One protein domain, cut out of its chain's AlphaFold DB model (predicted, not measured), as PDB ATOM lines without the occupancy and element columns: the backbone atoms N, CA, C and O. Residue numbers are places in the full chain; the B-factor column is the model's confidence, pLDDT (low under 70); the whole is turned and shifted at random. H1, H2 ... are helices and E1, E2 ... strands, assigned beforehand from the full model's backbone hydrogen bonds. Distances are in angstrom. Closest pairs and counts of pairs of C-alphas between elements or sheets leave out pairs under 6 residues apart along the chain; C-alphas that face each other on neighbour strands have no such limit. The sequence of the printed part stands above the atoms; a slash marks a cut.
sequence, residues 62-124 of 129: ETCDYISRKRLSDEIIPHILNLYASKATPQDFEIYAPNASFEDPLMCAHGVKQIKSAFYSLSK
ATOM      1  N   GLU A  62     -39.604 -49.642  49.949       56.31
ATOM      2  CA  GLU A  62     -39.840 -48.434  50.751       56.31
ATOM      3  C   GLU A  62     -38.588 -47.865  51.449       56.31
ATOM      4  O   GLU A  62     -38.439 -46.645  51.556       56.31
ATOM      5  N   THR A  63     -37.661 -48.711  51.912       54.88
ATOM      6  CA  THR A  63     -36.453 -48.254  52.627       54.88
ATOM      7  C   THR A  63     -35.421 -47.696  51.649       54.88
ATOM      8  O   THR A  63     -34.781 -46.680  51.927       54.88
ATOM      9  N   CYS A  64     -35.305 -48.319  50.472       58.75
ATOM     10  CA  CYS A  64     -34.424 -47.866  49.398       58.75
ATOM     11  C   CYS A  64     -34.840 -46.478  48.879       58.75
ATOM     12  O   CYS A  64     -34.000 -45.583  48.756       58.75
ATOM     13  N   ASP A  65     -36.143 -46.255  48.682       69.31
ATOM     14  CA  ASP A  65     -36.686 -44.969  48.231       69.31
ATOM     15  C   ASP A  65     -36.520 -43.858  49.282       69.31
ATOM     16  O   ASP A  65     -36.337 -42.689  48.939       69.31
ATOM     17  N   TYR A  66     -36.577 -44.185  50.578       73.31
ATOM     18  CA  TYR A  66     -36.323 -43.217  51.653       73.31
ATOM     19  C   TYR A  66     -34.855 -42.776  51.699       73.31
ATOM     20  O   TYR A  66     -34.577 -41.578  51.721       73.31
ATOM     21  N   ILE A  67     -33.914 -43.725  51.665       70.81
ATOM     22  CA  ILE A  67     -32.476 -43.414  51.669       70.81
ATOM     23  C   ILE A  67     -32.081 -42.655  50.395       70.81
ATOM     24  O   ILE A  67     -31.323 -41.690  50.473       70.81
ATOM     25  N   SER A  68     -32.645 -43.031  49.244       76.19
ATOM     26  CA  SER A  68     -32.409 -42.346  47.968       76.19
ATOM     27  C   SER A  68     -32.935 -40.911  47.991       76.19
ATOM     28  O   SER A  68     -32.200 -39.984  47.663       76.19
ATOM     29  N   ARG A  69     -34.170 -40.691  48.465       77.31
ATOM     30  CA  ARG A  69     -34.725 -39.337  48.626       77.31
ATOM     31  C   ARG A  69     -33.928 -38.487  49.606       77.31
ATOM     32  O   ARG A  69     -33.752 -37.306  49.343       77.31
ATOM     33  N   LYS A  70     -33.430 -39.080  50.695       82.06
ATOM     34  CA  LYS A  70     -32.584 -38.377  51.664       82.06
ATOM     35  C   LYS A  70     -31.283 -37.890  51.021       82.06
ATOM     36  O   LYS A  70     -30.936 -36.727  51.173       82.06
ATOM     37  N   ARG A  71     -30.609 -38.743  50.242       85.44
ATOM     38  CA  ARG A  71     -29.398 -38.338  49.509       85.44
ATOM     39  C   ARG A  71     -29.682 -37.230  48.497       85.44
ATOM     40  O   ARG A  71     -28.963 -36.244  48.468       85.44
ATOM     41  N   LEU A  72     -30.789 -37.335  47.761       86.94
ATOM     42  CA  LEU A  72     -31.211 -36.284  46.832       86.94
ATOM     43  C   LEU A  72     -31.539 -34.966  47.550       86.94
ATOM     44  O   LEU A  72     -31.196 -33.897  47.053       86.94
ATOM     45  N   SER A  73     -32.181 -35.009  48.722       89.50
ATOM     46  CA  SER A  73     -32.427 -33.791  49.501       89.50
ATOM     47  C   SER A  73     -31.133 -33.178  50.027       89.50
ATOM     48  O   SER A  73     -30.986 -31.961  49.970       89.50
ATOM     49  N   ASP A  74     -30.187 -34.003  50.484       92.00
ATOM     50  CA  ASP A  74     -28.885 -33.537  50.972       92.00
ATOM     51  C   ASP A  74     -28.078 -32.843  49.851       92.00
ATOM     52  O   ASP A  74     -27.316 -31.918  50.123       92.00
ATOM     53  N   GLU A  75     -28.300 -33.232  48.590       91.38
ATOM     54  CA  GLU A  75     -27.689 -32.623  47.402       91.38
ATOM     55  C   GLU A  75     -28.419 -31.354  46.925       91.38
ATOM     56  O   GLU A  75     -27.778 -30.365  46.584       91.38
ATOM     57  N   ILE A  76     -29.757 -31.336  46.910       94.12
ATOM     58  CA  ILE A  76     -30.538 -30.231  46.318       94.12
ATOM     59  C   ILE A  76     -30.698 -29.049  47.284       94.12
ATOM     60  O   ILE A  76     -30.652 -27.889  46.866       94.12
ATOM     61  N   ILE A  77     -30.900 -29.318  48.578       95.25
ATOM     62  CA  ILE A  77     -31.219 -28.282  49.573       95.25
ATOM     63  C   ILE A  77     -30.141 -27.188  49.667       95.25
ATOM     64  O   ILE A  77     -30.523 -26.014  49.659       95.25
ATOM     65  N   PRO A  78     -28.826 -27.492  49.701       95.25
ATOM     66  CA  PRO A  78     -27.791 -26.458  49.762       95.25
ATOM     67  C   PRO A  78     -27.879 -25.445  48.612       95.25
ATOM     68  O   PRO A  78     -27.778 -24.239  48.843       95.25
ATOM     69  N   HIS A  79     -28.143 -25.918  47.393       95.62
ATOM     70  CA  HIS A  79     -28.268 -25.066  46.213       95.62
ATOM     71  C   HIS A  79     -29.478 -24.134  46.308       95.62
ATOM     72  O   HIS A  79     -29.352 -22.931  46.084       95.62
ATOM     73  N   ILE A  80     -30.639 -24.648  46.729       93.69
ATOM     74  CA  ILE A  80     -31.839 -23.824  46.946       93.69
ATOM     75  C   ILE A  80     -31.587 -22.752  48.012       93.69
ATOM     76  O   ILE A  80     -31.955 -21.592  47.821       93.69
ATOM     77  N   LEU A  81     -30.913 -23.097  49.112       93.50
ATOM     78  CA  LEU A  81     -30.583 -22.132  50.161       93.50
ATOM     79  C   LEU A  81     -29.657 -21.017  49.651       93.50
ATOM     80  O   LEU A  81     -29.875 -19.850  49.982       93.50
ATOM     81  N   ASN A  82     -28.680 -21.334  48.798       93.31
ATOM     82  CA  ASN A  82     -27.805 -20.331  48.182       93.31
ATOM     83  C   ASN A  82     -28.572 -19.353  47.275       93.31
ATOM     84  O   ASN A  82     -28.276 -18.151  47.291       93.31
ATOM     85  N   LEU A  83     -29.573 -19.844  46.528       91.38
ATOM     86  CA  LEU A  83     -30.431 -19.019  45.668       91.38
ATOM     87  C   LEU A  83     -31.163 -17.937  46.473       91.38
ATOM     88  O   LEU A  83     -31.091 -16.755  46.130       91.38
ATOM     89  N   TYR A  84     -31.806 -18.315  47.580       90.19
ATOM     90  CA  TYR A  84     -32.539 -17.370  48.431       90.19
ATOM     91  C   TYR A  84     -31.626 -16.502  49.306       90.19
ATOM     92  O   TYR A  84     -31.969 -15.361  49.610       90.19
ATOM     93  N   ALA A  85     -30.435 -16.984  49.666       89.50
ATOM     94  CA  ALA A  85     -29.462 -16.215  50.442       89.50
ATOM     95  C   ALA A  85     -28.748 -15.111  49.634       89.50
ATOM     96  O   ALA A  85     -27.846 -14.467  50.167       89.50
ATOM     97  N   SER A  86     -29.105 -14.897  48.357       85.81
ATOM     98  CA  SER A  86     -28.374 -14.017  47.429       85.81
ATOM     99  C   SER A  86     -26.884 -14.373  47.307       85.81
ATOM    100  O   SER A  86     -26.036 -13.502  47.123       85.81
ATOM    101  N   LYS A  87     -26.561 -15.669  47.408       89.50
ATOM    102  CA  LYS A  87     -25.199 -16.222  47.283       89.50
ATOM    103  C   LYS A  87     -25.064 -17.183  46.097       89.50
ATOM    104  O   LYS A  87     -24.109 -17.947  46.032       89.50
ATOM    105  N   ALA A  88     -26.020 -17.138  45.172       92.50
ATOM    106  CA  ALA A  88     -26.097 -18.032  44.027       92.50
ATOM    107  C   ALA A  88     -24.855 -17.951  43.129       92.50
ATOM    108  O   ALA A  88     -24.525 -16.905  42.563       92.50
ATOM    109  N   THR A  89     -24.221 -19.096  42.929       92.56
ATOM    110  CA  THR A  89     -23.169 -19.333  41.944       92.56
ATOM    111  C   THR A  89     -23.758 -19.994  40.691       92.56
ATOM    112  O   THR A  89     -24.876 -20.510  40.729       92.56
ATOM    113  N   PRO A  90     -23.040 -20.024  39.551       93.75
ATOM    114  CA  PRO A  90     -23.505 -20.742  38.363       93.75
ATOM    115  C   PRO A  90     -23.828 -22.225  38.610       93.75
ATOM    116  O   PRO A  90     -24.741 -22.738  37.962       93.75
ATOM    117  N   GLN A  91     -23.123 -22.863  39.554       95.06
ATOM    118  CA  GLN A  91     -23.300 -24.267  39.929       95.06
ATOM    119  C   GLN A  91     -24.643 -24.512  40.631       95.06
ATOM    120  O   GLN A  91     -25.283 -25.530  40.396       95.06
ATOM    121  N   ASP A  92     -25.138 -23.548  41.414       95.25
ATOM    122  CA  ASP A  92     -26.426 -23.674  42.113       95.25
ATOM    123  C   ASP A  92     -27.632 -23.768  41.160       95.25
ATOM    124  O   ASP A  92     -28.731 -24.124  41.576       95.25
ATOM    125  N   PHE A  93     -27.442 -23.475  39.871       95.06
ATOM    126  CA  PHE A  93     -28.472 -23.624  38.842       95.06
ATOM    127  C   PHE A  93     -28.397 -24.954  38.080       95.06
ATOM    128  O   PHE A  93     -29.268 -25.206  37.248       95.06
ATOM    129  N   GLU A  94     -27.383 -25.790  38.323       95.50
ATOM    130  CA  GLU A  94     -27.220 -27.093  37.654       95.50
ATOM    131  C   GLU A  94     -28.238 -28.133  38.137       95.50
ATOM    132  O   GLU A  94     -28.526 -29.088  37.422       95.50
ATOM    133  N   ILE A  95     -28.867 -27.900  39.294       94.69
ATOM    134  CA  ILE A  95     -29.973 -28.724  39.805       94.69
ATOM    135  C   ILE A  95     -31.230 -28.672  38.920       94.69
ATOM    136  O   ILE A  95     -32.135 -29.490  39.081       94.69
ATOM    137  N   TYR A  96     -31.321 -27.705  38.000       95.38
ATOM    138  CA  TYR A  96     -32.465 -27.536  37.110       95.38
ATOM    139  C   TYR A  96     -32.212 -28.164  35.740       95.38
ATOM    140  O   TYR A  96     -31.212 -27.890  35.075       95.38
ATOM    141  N   ALA A  97     -33.195 -28.920  35.248       95.75
ATOM    142  CA  ALA A  97     -33.231 -29.334  33.849       95.75
ATOM    143  C   ALA A  97     -33.351 -28.108  32.912       95.75
ATOM    144  O   ALA A  97     -33.959 -27.103  33.296       95.75
ATOM    145  N   PRO A  98     -32.856 -28.171  31.657       95.12
ATOM    146  CA  PRO A  98     -32.862 -27.033  30.728       95.12
ATOM    147  C   PRO A  98     -34.222 -26.335  30.551       95.12
ATOM    148  O   PRO A  98     -34.278 -25.112  30.403       95.12
ATOM    149  N   ASN A  99     -35.310 -27.103  30.595       94.75
ATOM    150  CA  ASN A  99     -36.701 -26.669  30.450       94.75
ATOM    151  C   ASN A  99     -37.497 -26.713  31.769       94.75
ATOM    152  O   ASN A  99     -38.725 -26.748  31.729       94.75
ATOM    153  N   ALA A 100     -36.824 -26.736  32.924       96.19
ATOM    154  CA  ALA A 100     -37.490 -26.724  34.222       96.19
ATOM    155  C   ALA A 100     -38.333 -25.455  34.409       96.19
ATOM    156  O   ALA A 100     -37.934 -24.369  33.986       96.19
ATOM    157  N   SER A 101     -39.471 -25.591  35.083       95.19
ATOM    158  CA  SER A 101     -40.252 -24.459  35.583       95.19
ATOM    159  C   SER A 101     -39.923 -24.231  37.053       95.19
ATOM    160  O   SER A 101     -39.716 -25.187  37.801       95.19
ATOM    161  N   PHE A 102     -39.886 -22.969  37.458       93.88
ATOM    162  CA  PHE A 102     -39.737 -22.555  38.842       93.88
ATOM    163  C   PHE A 102     -40.946 -21.715  39.237       93.88
ATOM    164  O   PHE A 102     -41.239 -20.712  38.583       93.88
ATOM    165  N   GLU A 103     -41.620 -22.133  40.304       95.12
ATOM    166  CA  GLU A 103     -42.799 -21.476  40.854       95.12
ATOM    167  C   GLU A 103     -42.568 -21.198  42.340       95.12
ATOM    168  O   GLU A 103     -42.412 -22.106  43.153       95.12
ATOM    169  N   ASP A 104     -42.547 -19.919  42.674       87.31
ATOM    170  CA  ASP A 104     -42.526 -19.366  44.021       87.31
ATOM    171  C   ASP A 104     -43.677 -18.350  44.109       87.31
ATOM    172  O   ASP A 104     -44.051 -17.771  43.083       87.31
ATOM    173  N   PRO A 105     -44.261 -18.095  45.293       86.75
ATOM    174  CA  PRO A 105     -45.356 -17.135  45.436       86.75
ATOM    175  C   PRO A 105     -45.110 -15.760  44.792       86.75
ATOM    176  O   PRO A 105     -46.070 -15.081  44.432       86.75
ATOM    177  N   LEU A 106     -43.849 -15.342  44.645       80.25
ATOM    178  CA  LEU A 106     -43.466 -14.052  44.072       80.25
ATOM    179  C   LEU A 106     -42.821 -14.160  42.682       80.25
ATOM    180  O   LEU A 106     -42.504 -13.131  42.083       80.25
ATOM    181  N   MET A 107     -42.600 -15.370  42.161       88.50
ATOM    182  CA  MET A 107     -41.778 -15.581  40.972       88.50
ATOM    183  C   MET A 107     -42.218 -16.805  40.169       88.50
ATOM    184  O   MET A 107     -42.281 -17.915  40.683       88.50
ATOM    185  N   CYS A 108     -42.443 -16.611  38.870       93.88
ATOM    186  CA  CYS A 108     -42.642 -17.695  37.912       93.88
ATOM    187  C   CYS A 108     -41.615 -17.567  36.785       93.88
ATOM    188  O   CYS A 108     -41.447 -16.485  36.213       93.88
ATOM    189  N   ALA A 109     -40.900 -18.651  36.493       95.62
ATOM    190  CA  ALA A 109     -39.869 -18.677  35.464       95.62
ATOM    191  C   ALA A 109     -39.836 -20.023  34.737       95.62
ATOM    192  O   ALA A 109     -39.917 -21.084  35.354       95.62
ATOM    193  N   HIS A 110     -39.648 -19.975  33.420       97.31
ATOM    194  CA  HIS A 110     -39.583 -21.148  32.557       97.31
ATOM    195  C   HIS A 110     -38.216 -21.251  31.876       97.31
ATOM    196  O   HIS A 110     -37.792 -20.393  31.096       97.31
ATOM    197  N   GLY A 111     -37.527 -22.348  32.160       96.44
ATOM    198  CA  GLY A 111     -36.185 -22.645  31.689       96.44
ATOM    199  C   GLY A 111     -35.089 -21.965  32.506       96.44
ATOM    200  O   GLY A 111     -35.248 -20.878  33.069       96.44
ATOM    201  N   VAL A 112     -33.910 -22.590  32.504       95.19
ATOM    202  CA  VAL A 112     -32.761 -22.193  33.342       95.19
ATOM    203  C   VAL A 112     -32.347 -20.735  33.122       95.19
ATOM    204  O   VAL A 112     -31.911 -20.064  34.052       95.19
ATOM    205  N   LYS A 113     -32.512 -20.203  31.904       95.25
ATOM    206  CA  LYS A 113     -32.199 -18.797  31.600       95.25
ATOM    207  C   LYS A 113     -33.093 -17.823  32.371       95.25
ATOM    208  O   LYS A 113     -32.584 -16.844  32.913       95.25
ATOM    209  N   GLN A 114     -34.399 -18.085  32.420       95.69
ATOM    210  CA  GLN A 114     -35.339 -17.226  33.141       95.69
ATOM    211  C   GLN A 114     -35.149 -17.374  34.648       95.69
ATOM    212  O   GLN A 114     -35.079 -16.364  35.339       95.69
ATOM    213  N   ILE A 115     -34.949 -18.603  35.134       95.00
ATOM    214  CA  ILE A 115     -34.662 -18.883  36.550       95.00
ATOM    215  C   ILE A 115     -33.416 -18.109  37.005       95.00
ATOM    216  O   ILE A 115     -33.472 -17.360  37.980       95.00
ATOM    217  N   LYS A 116     -32.312 -18.195  36.247       94.19
ATOM    218  CA  LYS A 116     -31.086 -17.413  36.497       94.19
ATOM    219  C   LYS A 116     -31.362 -15.917  36.546       94.19
ATOM    220  O   LYS A 116     -30.965 -15.247  37.494       94.19
ATOM    221  N   SER A 117     -32.047 -15.391  35.530       92.38
ATOM    222  CA  SER A 117     -32.384 -13.966  35.459       92.38
ATOM    223  C   SER A 117     -33.174 -13.501  36.681       92.38
ATOM    224  O   SER A 117     -32.931 -12.411  37.192       92.38
ATOM    225  N   ALA A 118     -34.112 -14.318  37.148       91.12
ATOM    226  CA  ALA A 118     -35.021 -13.950  38.214       91.12
ATOM    227  C   ALA A 118     -34.298 -13.896  39.577       91.12
ATOM    228  O   ALA A 118     -34.358 -12.874  40.264       91.12
ATOM    229  N   PHE A 119     -33.462 -14.888  39.895       91.19
ATOM    230  CA  PHE A 119     -32.634 -14.861  41.109       91.19
ATOM    231  C   PHE A 119     -31.537 -13.786  41.081       91.19
ATOM    232  O   PHE A 119     -31.333 -13.099  42.080       91.19
ATOM    233  N   TYR A 120     -30.888 -13.542  39.938       88.50
ATOM    234  CA  TYR A 120     -29.926 -12.434  39.823       88.50
ATOM    235  C   TYR A 120     -30.577 -11.044  39.894       88.50
ATOM    236  O   TYR A 120     -29.885 -10.045  40.107       88.50
ATOM    237  N   SER A 121     -31.897 -10.953  39.710       84.88
ATOM    238  CA  SER A 121     -32.650  -9.708  39.887       84.88
ATOM    239  C   SER A 121     -33.061  -9.464  41.344       84.88
ATOM    240  O   SER A 121     -33.046  -8.317  41.788       84.88
ATOM    241  N   LEU A 122     -33.327 -10.530  42.109       76.50
ATOM    242  CA  LEU A 122     -33.689 -10.495  43.532       76.50
ATOM    243  C   LEU A 122     -32.618  -9.805  44.388       76.50
ATOM    244  O   LEU A 122     -32.931  -8.941  45.209       76.50
ATOM    245  N   SER A 123     -31.342 -10.096  44.127       60.56
ATOM    246  CA  SER A 123     -30.214  -9.496  44.851       60.56
ATOM    247  C   SER A 123     -30.102  -7.975  44.667       60.56
ATOM    248  O   SER A 123     -29.427  -7.317  45.451       60.56
ATOM    249  N   LYS A 124     -30.762  -7.392  43.656       58.53
ATOM    250  CA  LYS A 124     -30.722  -5.944  43.387       58.53
ATOM    251  C   LYS A 124     -31.760  -5.150  44.180       58.53
ATOM    252  O   LYS A 124     -31.578  -3.953  44.348       58.53
TER     253      LYS A 124
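Overview. This is residues 62 to 124 of the 129 residues of an uncharacterized protein of Cannabis sativa (UniProt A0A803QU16). One long helix, H1, sticks out with residues 62 to 74 from a small body, where the hairpin E1 and E2 packs on H3. The 63 printed residues, mostly helix, run H1, H2, E1, E2, H3, with an antiparallel sheet E1 - E2. The whole is only just loose, close to compact, radius of gyration of the C-alphas 13.1 A, spanning 43 by 22 by 22 A.

Along the chain. H1, residues 62 to 84, begins at C-alpha 62 (-39.840, -48.434, 50.751), is 32.0 A long and has a kink of 32 degrees near residue 76. H2 is residues 90 to 93, E1 101 to 104, E2 107 to 110. H3, residues 112 to 124, 19.2 A long, ends at C-alpha 124 (-30.722, -5.944, 43.387).

Arrangement. H1 touches H2 with residues 79 to 83 alone; the closest C-alphas, His 79 and Asp 92, are 4.7 A apart. In the hairpin, N 102 and O 109 are 2.8 A apart. The closest C-alphas of E2 and H3, Ala 109 and Ile 115, are 5.3 A apart. O i to N i+4 pairs are within hydrogen-bond range in 17 of 19 for H1 and 7 of 9 for H3; H2 is too short.

Size, cuts and confidence. The printed part has no cut; pLDDT is under 70 at residues 62 to 65 and 123 to 124.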